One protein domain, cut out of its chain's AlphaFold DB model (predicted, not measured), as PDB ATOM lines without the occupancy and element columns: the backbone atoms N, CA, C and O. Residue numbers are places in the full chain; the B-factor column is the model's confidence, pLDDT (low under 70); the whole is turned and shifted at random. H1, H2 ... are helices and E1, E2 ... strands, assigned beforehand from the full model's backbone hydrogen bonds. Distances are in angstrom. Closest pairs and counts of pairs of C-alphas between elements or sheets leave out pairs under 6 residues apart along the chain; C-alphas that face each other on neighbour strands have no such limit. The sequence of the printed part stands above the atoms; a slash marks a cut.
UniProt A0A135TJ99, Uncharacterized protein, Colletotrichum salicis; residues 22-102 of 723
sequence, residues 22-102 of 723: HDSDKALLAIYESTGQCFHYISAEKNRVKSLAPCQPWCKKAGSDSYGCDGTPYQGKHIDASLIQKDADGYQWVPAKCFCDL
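This is residues 22 to 102 of the 723 residues of an uncharacterized protein of Colletotrichum salicis (UniProt A0A135TJ99). A small antiparallel sheet of three strands, E1, E3 and E2, forms the core, and three helices pack on it: short H2 and H3 over one face, and the longer H1 with its later residues, 28 to 35. The long strand E3 bends in its course and pairs with E1 and E2 over different parts, while a long loop, residues 71 to 91, links E2 to E3. The printed part has 81 residues with three named helices and three named strands, in the order H1 E1 H2 H3 E2 E3; the sheet runs E1 E3 E2, and the class is mixed, helices and strands. The whole is compact, with a radius of gyration of the C-alphas of 12.3 A, and spans 35 by 32 by 20 A.

E3, residues 92 to 99, is 21.1 A long and ends with C-alpha 99 at (144.793, 152.510, 89.970). E1 is residues 37 to 41, 12.8 A, and E2 residues 68 to 70, 6.6 A. H1, residues 22 to 35, begins with C-alpha 22 at (148.128, 176.985, 100.460) and is 20.9 A long. H2 is residues 48 to 52, 6.3 A, and H3 residues 55 to 61, 9.8 A.

E3 is the inner strand and bends by 56 degrees at residue 95. Its residues 93 to 97 pair with E1, antiparallel, with N 38 and O 96 at 2.8 A. Its residues 97 to 99 pair with E2, with N 70 and O 97 at 2.8 A; E2 and E3 form a hairpin. Residues 85 to 86 pair with residues 92 to 93 of E3, antiparallel. H3 is on the sheet at a height of 9.1 A and lies over E3, along the strands at 25 degrees on the local plane; the closest C-alphas are those of Cys 55 and Cys 98, 5.3 A. H2 is on the same face at a height of 6.4 A, over none of the strands, but only just, as 2 of its C-alphas fall on E1; the C-alphas of Phe 39 and Ser 51 are the closest of E1 and H2, 4.5 A. H1 is on the sheet at a height of 8.6 A and lies over E1, but only just, with 3 of its C-alphas falling on that strand. H1 touches H3 with residues 33 to 34 alone, at a steep tilt of 44 degrees, the same way; the closest C-alphas are those of Glu 33 and Trp 58, 5.5 A. H1 and H2 are only just apart, at 8.5 A. Every O i to N i+4 pair is within hydrogen-bond range in H2 and H3, and 9 of 10 in H1.

The two C-alphas farthest apart are those of Gly 63 and Ala 81, 35.4 A. The printed part has no cut. The link E2 to E3, 21 residues, is long. The mean pLDDT of the printed part is 76.5, and 20 residues are under 70, among them residues 22 to 25 and 43 to 48.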
ATOM      1  N   HIS A  22     147.272 177.359 101.598       43.41
ATOM      2  CA  HIS A  22     148.128 176.985 100.460       43.41
ATOM      3  C   HIS A  22     149.196 175.928 100.803       43.41
ATOM      4  O   HIS A  22     149.559 175.124  99.941       43.41
ATOM      5  N   ASP A  23     149.677 175.898 102.051       49.06
ATOM      6  CA  ASP A  23     150.706 174.947 102.501       49.06
ATOM      7  C   ASP A  23     150.117 173.574 102.881       49.06
ATOM      8  O   ASP A  23     150.805 172.554 102.768       49.06
ATOM      9  N   SER A  24     148.832 173.511 103.254       63.22
ATOM     10  CA  SER A  24     148.147 172.256 103.601       63.22
ATOM     11  C   SER A  24     147.955 171.328 102.401       63.22
ATOM     12  O   SER A  24     148.164 170.120 102.517       63.22
ATOM     13  N   ASP A  25     147.626 171.876 101.227       66.69
ATOM     14  CA  ASP A  25     147.349 171.076 100.026       66.69
ATOM     15  C   ASP A  25     148.619 170.416  99.476       66.69
ATOM     16  O   ASP A  25     148.587 169.279  99.007       66.69
ATOM     17  N   LYS A  26     149.769 171.093  99.582       73.25
ATOM     18  CA  LYS A  26     151.064 170.557  99.142       73.25
ATOM     19  C   LYS A  26     151.543 169.412 100.036       73.25
ATOM     20  O   LYS A  26     152.059 168.417  99.527       73.25
ATOM     21  N   ALA A  27     151.349 169.535 101.350       76.56
ATOM     22  CA  ALA A  27     151.645 168.463 102.297       76.56
ATOM     23  C   ALA A  27     150.734 167.246 102.067       76.56
ATOM     24  O   ALA A  27     151.207 166.110 102.053       76.56
ATOM     25  N   LEU A  28     149.445 167.481 101.807       81.25
ATOM     26  CA  LEU A  28     148.473 166.422 101.552       81.25
ATOM     27  C   LEU A  28     148.735 165.686 100.227       81.25
ATOM     28  O   LEU A  28     148.674 164.460 100.188       81.25
ATOM     29  N   LEU A  29     149.114 166.411  99.167       82.94
ATOM     30  CA  LEU A  29     149.540 165.827  97.889       82.94
ATOM     31  C   LEU A  29     150.743 164.887  98.058       82.94
ATOM     32  O   LEU A  29     150.745 163.798  97.487       82.94
ATOM     33  N   ALA A  30     151.734 165.274  98.868       81.88
ATOM     34  CA  ALA A  30     152.913 164.448  99.131       81.88
ATOM     35  C   ALA A  30     152.570 163.171  99.920       81.88
ATOM     36  O   ALA A  30     153.090 162.095  99.618       81.88
ATOM     37  N   ILE A  31     151.656 163.268 100.895       84.94
ATOM     38  CA  ILE A  31     151.141 162.097 101.619       84.94
ATOM     39  C   ILE A  31     150.428 161.164 100.636       84.94
ATOM     40  O   ILE A  31     150.719 159.972 100.612       84.94
ATOM     41  N   TYR A  32     149.560 161.699  99.776       90.19
ATOM     42  CA  TYR A  32     148.740 160.903  98.858       90.19
ATOM     43  C   TYR A  32     149.574 160.240  97.759       90.19
ATOM     44  O   TYR A  32     149.310 159.095  97.392       90.19
ATOM     45  N   GLU A  33     150.641 160.904  97.304       89.31
ATOM     46  CA  GLU A  33     151.646 160.302  96.425       89.31
ATOM     47  C   GLU A  33     152.315 159.085  97.085       89.31
ATOM     48  O   GLU A  33     152.653 158.127  96.394       89.31
ATOM     49  N   SER A  34     152.533 159.115  98.403       85.69
ATOM     50  CA  SER A  34     153.190 158.027  99.141       85.69
ATOM     51  C   SER A  34     152.245 156.900  99.568       85.69
ATOM     52  O   SER A  34     152.708 155.788  99.814       85.69
ATOM     53  N   THR A  35     150.937 157.164  99.648       86.69
ATOM     54  CA  THR A  35     149.918 156.198 100.096       86.69
ATOM     55  C   THR A  35     149.073 155.623  98.960       86.69
ATOM     56  O   THR A  35     148.235 154.753  99.203       86.69
ATOM     57  N   GLY A  36     149.266 156.089  97.721       87.19
ATOM     58  CA  GLY A  36     148.471 155.659  96.570       87.19
ATOM     59  C   GLY A  36     147.019 156.131  96.634       87.19
ATOM     60  O   GLY A  36     146.118 155.431  96.166       87.19
ATOM     61  N   GLN A  37     146.786 157.295  97.238       90.94
ATOM     62  CA  GLN A  37     145.471 157.925  97.333       90.94
ATOM     63  C   GLN A  37     145.336 159.078  96.337       90.94
ATOM     64  O   GLN A  37     146.321 159.628  95.857       90.94
ATOM     65  N   CYS A  38     144.104 159.452  96.016       89.25
ATOM     66  CA  CYS A  38     143.788 160.513  95.068       89.25
ATOM     67  C   CYS A  38     142.550 161.303  95.489       89.25
ATOM     68  O   CYS A  38     141.748 160.848  96.305       89.25
ATOM     69  N   PHE A  39     142.392 162.495  94.916       87.25
ATOM     70  CA  PHE A  39     141.264 163.375  95.211       87.25
ATOM     71  C   PHE A  39     140.117 163.062  94.248       87.25
ATOM     72  O   PHE A  39     140.195 163.405  93.067       87.25
ATOM     73  N   HIS A  40     139.048 162.417  94.718       84.94
ATOM     74  CA  HIS A  40     137.838 162.221  93.919       84.94
ATOM     75  C   HIS A  40     136.867 163.382  94.153       84.94
ATOM     76  O   HIS A  40     136.185 163.449  95.176       84.94
ATOM     77  N   TYR A  41     136.833 164.327  93.214       83.69
ATOM     78  CA  TYR A  41     135.965 165.500  93.296       83.69
ATOM     79  C   TYR A  41     134.507 165.139  92.999       83.69
ATOM     80  O   TYR A  41     134.207 164.495  91.996       83.69
ATOM     81  N   ILE A  42     133.595 165.604  93.859       76.25
ATOM     82  CA  ILE A  42     132.162 165.265  93.796       76.25
ATOM     83  C   ILE A  42     131.483 165.920  92.578       76.25
ATOM     84  O   ILE A  42     130.540 165.363  92.020       76.25
ATOM     85  N   SER A  43     131.994 167.065  92.102       66.50
ATOM     86  CA  SER A  43     131.651 167.602  90.778       66.50
ATOM     87  C   SER A  43     132.739 167.211  89.772       66.50
ATOM     88  O   SER A  43     133.823 167.795  89.776       66.50
ATOM     89  N   ALA A  44     132.442 166.233  88.914       50.72
ATOM     90  CA  ALA A  44     133.404 165.528  88.057       50.72
ATOM     91  C   ALA A  44     134.187 166.394  87.040       50.72
ATOM     92  O   ALA A  44     135.117 165.901  86.406       50.72
ATOM     93  N   GLU A  45     133.860 167.679  86.893       53.00
ATOM     94  CA  GLU A  45     134.482 168.585  85.914       53.00
ATOM     95  C   GLU A  45     135.519 169.550  86.505       53.00
ATOM     96  O   GLU A  45     136.192 170.256  85.756       53.00
ATOM     97  N   LYS A  46     135.701 169.593  87.833       55.97
ATOM     98  CA  LYS A  46     136.611 170.563  88.460       55.97
ATOM     99  C   LYS A  46     137.859 169.890  89.033       55.97
ATOM    100  O   LYS A  46     137.779 168.966  89.830       55.97
ATOM    101  N   ASN A  47     139.021 170.391  88.605       67.25
ATOM    102  CA  ASN A  47     140.362 170.078  89.117       67.25
ATOM    103  C   ASN A  47     140.912 168.652  88.849       67.25
ATOM    104  O   ASN A  47     141.629 168.071  89.666       67.25
ATOM    105  N   ARG A  48     140.653 168.096  87.649       65.00
ATOM    106  CA  ARG A  48     141.158 166.772  87.205       65.00
ATOM    107  C   ARG A  48     142.685 166.624  87.290       65.00
ATOM    108  O   ARG A  48     143.180 165.533  87.558       65.00
ATOM    109  N   VAL A  49     143.433 167.709  87.095       74.94
ATOM    110  CA  VAL A  49     144.899 167.707  87.224       74.94
ATOM    111  C   VAL A  49     145.314 167.414  88.669       74.94
ATOM    112  O   VAL A  49     146.125 166.523  88.899       74.94
ATOM    113  N   LYS A  50     144.700 168.090  89.648       78.88
ATOM    114  CA  LYS A  50     144.953 167.892  91.086       78.88
ATOM    115  C   LYS A  50     144.445 166.532  91.580       78.88
ATOM    116  O   LYS A  50     145.107 165.891  92.388       78.88
ATOM    117  N   SER A  51     143.338 166.048  91.007       80.56
ATOM    118  CA  SER A  51     142.804 164.696  91.234       80.56
ATOM    119  C   SER A  51     143.820 163.595  90.930       80.56
ATOM    120  O   SER A  51     143.988 162.671  91.723       80.56
ATOM    121  N   LEU A  52     144.521 163.717  89.800       81.38
ATOM    122  CA  LEU A  52     145.428 162.687  89.291       81.38
ATOM    123  C   LEU A  52     146.896 162.899  89.680       81.38
ATOM    124  O   LEU A  52     147.695 161.976  89.520       81.38
ATOM    125  N   ALA A  53     147.250 164.083  90.189       86.12
ATOM    126  CA  ALA A  53     148.625 164.455  90.510       86.12
ATOM    127  C   ALA A  53     149.348 163.451  91.436       86.12
ATOM    128  O   ALA A  53     150.493 163.133  91.129       86.12
ATOM    129  N   PRO A  54     148.720 162.878  92.487       88.62
ATOM    130  CA  PRO A  54     149.354 161.836  93.305       88.62
ATOM    131  C   PRO A  54     149.569 160.496  92.585       88.62
ATOM    132  O   PRO A  54     150.532 159.781  92.862       88.62
ATOM    133  N   CYS A  55     148.681 160.138  91.651       85.19
ATOM    134  CA  CYS A  55     148.688 158.815  91.022       85.19
ATOM    135  C   CYS A  55     149.788 158.654  89.983       85.19
ATOM    136  O   CYS A  55     150.310 157.556  89.815       85.19
ATOM    137  N   GLN A  56     150.166 159.734  89.303       84.12
ATOM    138  CA  GLN A  56     151.237 159.710  88.314       84.12
ATOM    139  C   GLN A  56     152.580 159.221  88.905       84.12
ATOM    140  O   GLN A  56     153.126 158.239  88.396       84.12
ATOM    141  N   PRO A  57     153.133 159.834  89.970       86.12
ATOM    142  CA  PRO A  57     154.369 159.355  90.580       86.12
ATOM    143  C   PRO A  57     154.202 158.010  91.301       86.12
ATOM    144  O   PRO A  57     155.120 157.189  91.245       86.12
ATOM    145  N   TRP A  58     153.052 157.746  91.934       89.19
ATOM    146  CA  TRP A  58     152.777 156.468  92.600       89.19
ATOM    147  C   TRP A  58     152.798 155.288  91.620       89.19
ATOM    148  O   TRP A  58     153.534 154.320  91.816       89.19
ATOM    149  N   CYS A  59     152.056 155.392  90.516       83.69
ATOM    150  CA  CYS A  59     151.983 154.337  89.510       83.69
ATOM    151  C   CYS A  59     153.293 154.168  88.743       83.69
ATOM    152  O   CYS A  59     153.683 153.038  88.447       83.69
ATOM    153  N   LYS A  60     154.042 155.259  88.536       85.75
ATOM    154  CA  LYS A  60     155.389 155.192  87.965       85.75
ATOM    155  C   LYS A  60     156.358 154.418  88.866       85.75
ATOM    156  O   LYS A  60     157.143 153.619  88.361       85.75
ATOM    157  N   LYS A  61     156.285 154.596  90.194       86.94
ATOM    158  CA  LYS A  61     157.042 153.774  91.163       86.94
ATOM    159  C   LYS A  61     156.588 152.309  91.146       86.94
ATOM    160  O   LYS A  61     157.417 151.425  91.324       86.94
ATOM    161  N   ALA A  62     155.305 152.059  90.883       81.19
ATOM    162  CA  ALA A  62     154.739 150.719  90.716       81.19
ATOM    163  C   ALA A  62     155.016 150.080  89.335       81.19
ATOM    164  O   ALA A  62     154.551 148.971  89.078       81.19
ATOM    165  N   GLY A  63     155.774 150.744  88.452       82.25
ATOM    166  CA  GLY A  63     156.178 150.205  87.149       82.25
ATOM    167  C   GLY A  63     155.149 150.365  86.026       82.25
ATOM    168  O   GLY A  63     155.253 149.665  85.022       82.25
ATOM    169  N   SER A  64     154.171 151.265  86.168       75.00
ATOM    170  CA  SER A  64     153.181 151.560  85.129       75.00
ATOM    171  C   SER A  64     153.210 153.019  84.693       75.00
ATOM    172  O   SER A  64     153.210 153.935  85.517       75.00
ATOM    173  N   ASP A  65     153.151 153.231  83.379       73.56
ATOM    174  CA  ASP A  65     152.991 154.553  82.766       73.56
ATOM    175  C   ASP A  65     151.517 154.994  82.685       73.56
ATOM    176  O   ASP A  65     151.218 156.111  82.259       73.56
ATOM    177  N   SER A  66     150.584 154.132  83.101       68.44
ATOM    178  CA  SER A  66     149.146 154.394  83.084       68.44
ATOM    179  C   SER A  66     148.591 154.540  84.501       68.44
ATOM    180  O   SER A  66     148.951 153.784  85.402       68.44
ATOM    181  N   TYR A  67     147.735 155.541  84.716       76.62
ATOM    182  CA  TYR A  67     147.234 155.878  86.047       76.62
ATOM    183  C   TYR A  67     145.849 156.528  86.007       76.62
ATOM    184  O   TYR A  67     145.501 157.245  85.066       76.62
ATOM    185  N   GLY A  68     145.071 156.316  87.065       78.31
ATOM    186  CA  GLY A  68     143.782 156.962  87.281       78.31
ATOM    187  C   GLY A  68     143.365 156.960  88.753       78.31
ATOM    188  O   GLY A  68     144.058 156.401  89.600       78.31
ATOM    189  N   CYS A  69     142.232 157.599  89.048       79.50
ATOM    190  CA  CYS A  69     141.651 157.696  90.387       79.50
ATOM    191  C   CYS A  69     140.312 156.941  90.449       79.50
ATOM    192  O   CYS A  69     139.400 157.240  89.675       79.50
ATOM    193  N   ASP A  70     140.202 155.948  91.332       76.44
ATOM    194  CA  ASP A  70     139.058 155.040  91.432       76.44
ATOM    195  C   ASP A  70     137.920 155.635  92.277       76.44
ATOM    196  O   ASP A  70     137.940 155.608  93.508       76.44
ATOM    197  N   GLY A  71     136.901 156.157  91.593       67.75
ATOM    198  CA  GLY A  71     135.667 156.649  92.209       67.75
ATOM    199  C   GLY A  71     134.559 155.600  92.354       67.75
ATOM    200  O   GLY A  71     133.466 155.950  92.799       67.75
ATOM    201  N   THR A  72     134.783 154.335  91.972       67.50
ATOM    202  CA  THR A  72     133.740 153.290  91.993       67.50
ATOM    203  C   THR A  72     133.056 153.094  93.352       67.50
ATOM    204  O   THR A  72     131.840 152.879  93.346       67.50
ATOM    205  N   PRO A  73     133.718 153.263  94.521       69.62
ATOM    206  CA  PRO A  73     133.040 153.147  95.814       69.62
ATOM    207  C   PRO A  73     131.922 154.180  96.033       69.62
ATOM    208  O   PRO A  73     131.026 153.948  96.848       69.62
ATOM    209  N   TYR A  74     131.957 155.295  95.295       70.06
ATOM    210  CA  TYR A  74     131.063 156.444  95.451       70.06
ATOM    211  C   TYR A  74     130.018 156.563  94.328       70.06
ATOM    212  O   TYR A  74     129.126 157.408  94.401       70.06
ATOM    213  N   GLN A  75     130.072 155.708  93.302       57.00
ATOM    214  CA  GLN A  75     129.107 155.734  92.201       57.00
ATOM    215  C   GLN A  75     127.708 155.300  92.667       57.00
ATOM    216  O   GLN A  75     127.515 154.201  93.187       57.00
ATOM    217  N   GLY A  76     126.710 156.169  92.467       50.97
ATOM    218  CA  GLY A  76     125.297 155.867  92.731       50.97
ATOM    219  C   GLY A  76     124.903 155.765  94.212       50.97
ATOM    220  O   GLY A  76     123.784 155.343  94.502       50.97
ATOM    221  N   LYS A  77     125.782 156.149  95.147       59.75
ATOM    222  CA  LYS A  77     125.529 156.120  96.597       59.75
ATOM    223  C   LYS A  77     125.539 157.528  97.192       59.75
ATOM    224  O   LYS A  77     126.252 158.407  96.716       59.75
ATOM    225  N   HIS A  78     124.759 157.737  98.253       65.88
ATOM    226  CA  HIS A  78     124.856 158.951  99.061       65.88
ATOM    227  C   HIS A  78     126.196 158.936  99.811       65.88
ATOM    228  O   HIS A  78     126.450 158.024 100.596       65.88
ATOM    229  N   ILE A  79     127.054 159.919  99.547       75.25
ATOM    230  CA  ILE A  79     128.335 160.088 100.241       75.25
ATOM    231  C   ILE A  79     128.041 160.680 101.622       75.25
ATOM    232  O   ILE A  79     127.309 161.664 101.732       75.25
ATOM    233  N   ASP A  80     128.571 160.068 102.678       76.62
ATOM    234  CA  ASP A  80     128.463 160.609 104.034       76.62
ATOM    235  C   ASP A  80     129.137 161.990 104.096       76.62
ATOM    236  O   ASP A  80     130.288 162.144 103.685       76.62
ATOM    237  N   ALA A  81     128.421 162.996 104.606       76.25
ATOM    238  CA  ALA A  81     128.912 164.367 104.701       76.25
ATOM    239  C   ALA A  81     130.203 164.484 105.532       76.25
ATOM    240  O   ALA A  81     130.989 165.399 105.295       76.25
ATOM    241  N   SER A  82     130.454 163.546 106.453       72.75
ATOM    242  CA  SER A  82     131.685 163.479 107.252       72.75
ATOM    243  C   SER A  82     132.932 163.084 106.450       72.75
ATOM    244  O   SER A  82     134.048 163.372 106.877       72.75
ATOM    245  N   LEU A  83     132.764 162.464 105.276       75.31
ATOM    246  CA  LEU A  83     133.864 162.066 104.390       75.31
ATOM    247  C   LEU A  83     134.230 163.156 103.373       75.31
ATOM    248  O   LEU A  83     135.253 163.043 102.696       75.31
ATOM    249  N   ILE A  84     133.395 164.195 103.254       82.56
ATOM    250  CA  ILE A  84     133.554 165.274 102.280       82.56
ATOM    251  C   ILE A  84     134.514 166.323 102.834       82.56
ATOM    252  O   ILE A  84     134.211 167.030 103.794       82.56
ATOM    253  N   GLN A  85     135.652 166.469 102.172       83.19
ATOM    254  CA  GLN A  85     136.649 167.489 102.475       83.19
ATOM    255  C   GLN A  85     136.550 168.643 101.479       83.19
ATOM    256  O   GLN A  85     135.977 168.494 100.401       83.19
ATOM    257  N   LYS A  86     137.094 169.808 101.842       83.00
ATOM    258  CA  LYS A  86     137.251 170.958 100.943       83.00
ATOM    259  C   LYS A  86     138.732 171.247 100.769       83.00
ATOM    260  O   LYS A  86     139.457 171.271 101.757       83.00
ATOM    261  N   ASP A  87     139.173 171.431  99.531       79.75
ATOM    262  CA  ASP A  87     140.540 171.876  99.253       79.75
ATOM    263  C   ASP A  87     140.693 173.401  99.403       79.75
ATOM    264  O   ASP A  87     139.719 174.111  99.681       79.75
ATOM    265  N   ALA A  88     141.915 173.915  99.225       75.12
ATOM    266  CA  ALA A  88     142.205 175.349  99.327       75.12
ATOM    267  C   ALA A  88     141.418 176.217  98.330       75.12
ATOM    268  O   ALA A  88     141.196 177.399  98.588       75.12
ATOM    269  N   ASP A  89     140.972 175.619  97.222       76.38
ATOM    270  CA  ASP A  89     140.175 176.253  96.173       76.38
ATOM    271  C   ASP A  89     138.659 176.204  96.487       76.38
ATOM    272  O   ASP A  89     137.831 176.695  95.718       76.38
ATOM    273  N   GLY A  90     138.278 175.611  97.626       77.19
ATOM    274  CA  GLY A  90     136.899 175.472  98.090       77.19
ATOM    275  C   GLY A  90     136.134 174.302  97.461       77.19
ATOM    276  O   GLY A  90     134.926 174.175  97.695       77.19
ATOM    277  N   TYR A  91     136.795 173.437  96.687       81.88
ATOM    278  CA  TYR A  91     136.165 172.309  96.005       81.88
ATOM    279  C   TYR A  91     136.023 171.095  96.913       81.88
ATOM    280  O   TYR A  91     136.948 170.716  97.631       81.88
ATOM    281  N   GLN A  92     134.853 170.458  96.837       84.81
ATOM    282  CA  GLN A  92     134.527 169.278  97.627       84.81
ATOM    283  C   GLN A  92     135.065 167.994  96.994       84.81
ATOM    284  O   GLN A  92     134.796 167.704  95.823       84.81
ATOM    285  N   TRP A  93     135.772 167.198  97.789       85.69
ATOM    286  CA  TRP A  93     136.369 165.938  97.363       85.69
ATOM    287  C   TRP A  93     136.312 164.882  98.467       85.69
ATOM    288  O   TRP A  93     136.125 165.193  99.644       85.69
ATOM    289  N   VAL A  94     136.477 163.624  98.068       86.38
ATOM    290  CA  VAL A  94     136.644 162.474  98.963       86.38
ATOM    291  C   VAL A  94     137.927 161.716  98.609       86.38
ATOM    292  O   VAL A  94     138.313 161.693  97.434       86.38
ATOM    293  N   PRO A  95     138.625 161.120  99.588       87.31
ATOM    294  CA  PRO A  95     139.810 160.315  99.314       87.31
ATOM    295  C   PRO A  95     139.429 159.045  98.550       87.31
ATOM    296  O   PRO A  95     138.564 158.288  98.974       87.31
ATOM    297  N   ALA A  96     140.107 158.795  97.440       85.62
ATOM    298  CA  ALA A  96     139.950 157.610  96.605       85.62
ATOM    299  C   ALA A  96     141.305 156.921  96.394       85.62
ATOM    300  O   ALA A  96     142.337 157.422  96.840       85.62
ATOM    301  N   LYS A  97     141.319 155.756  95.738       86.19
ATOM    302  CA  LYS A  97     142.554 155.001  95.474       86.19
ATOM    303  C   LYS A  97     143.062 155.232  94.057       86.19
ATOM    304  O   LYS A  97     142.280 155.277  93.110       86.19
ATOM    305  N   CYS A  98     144.376 155.326  93.903       84.62
ATOM    306  CA  CYS A  98     145.005 155.278  92.593       84.62
ATOM    307  C   CYS A  98     144.921 153.863  92.015       84.62
ATOM    308  O   CYS A  98     145.141 152.881  92.725       84.62
ATOM    309  N   PHE A  99     144.670 153.760  90.714       82.19
ATOM    310  CA  PHE A  99     144.793 152.510  89.970       82.19
ATOM    311  C   PHE A  99     145.808 152.682  88.840       82.19
ATOM    312  O   PHE A  99     145.826 153.712  88.168       82.19
ATOM    313  N   CYS A 100     146.675 151.685  88.665       79.00
ATOM    314  CA  CYS A 100     147.890 151.786  87.855       79.00
ATOM    315  C   CYS A 100     147.894 150.856  86.634       79.00
ATOM    316  O   CYS A 100     148.945 150.620  86.061       79.00
ATOM    317  N   ASP A 101     146.761 150.279  86.237       65.06
ATOM    318  CA  ASP A 101     146.682 149.419  85.047       65.06
ATOM    319  C   ASP A 101     145.432 149.792  84.239       65.06
ATOM    320  O   ASP A 101     144.326 149.326  84.513       65.06
ATOM    321  N   LEU A 102     145.588 150.685  83.255       53.91
ATOM    322  CA  LEU A 102     144.546 150.982  82.263       53.91
ATOM    323  C   LEU A 102     144.587 149.954  81.114       53.91
ATOM    324  O   LEU A 102     144.595 150.316  79.942       53.91
TER     325      LEU A 102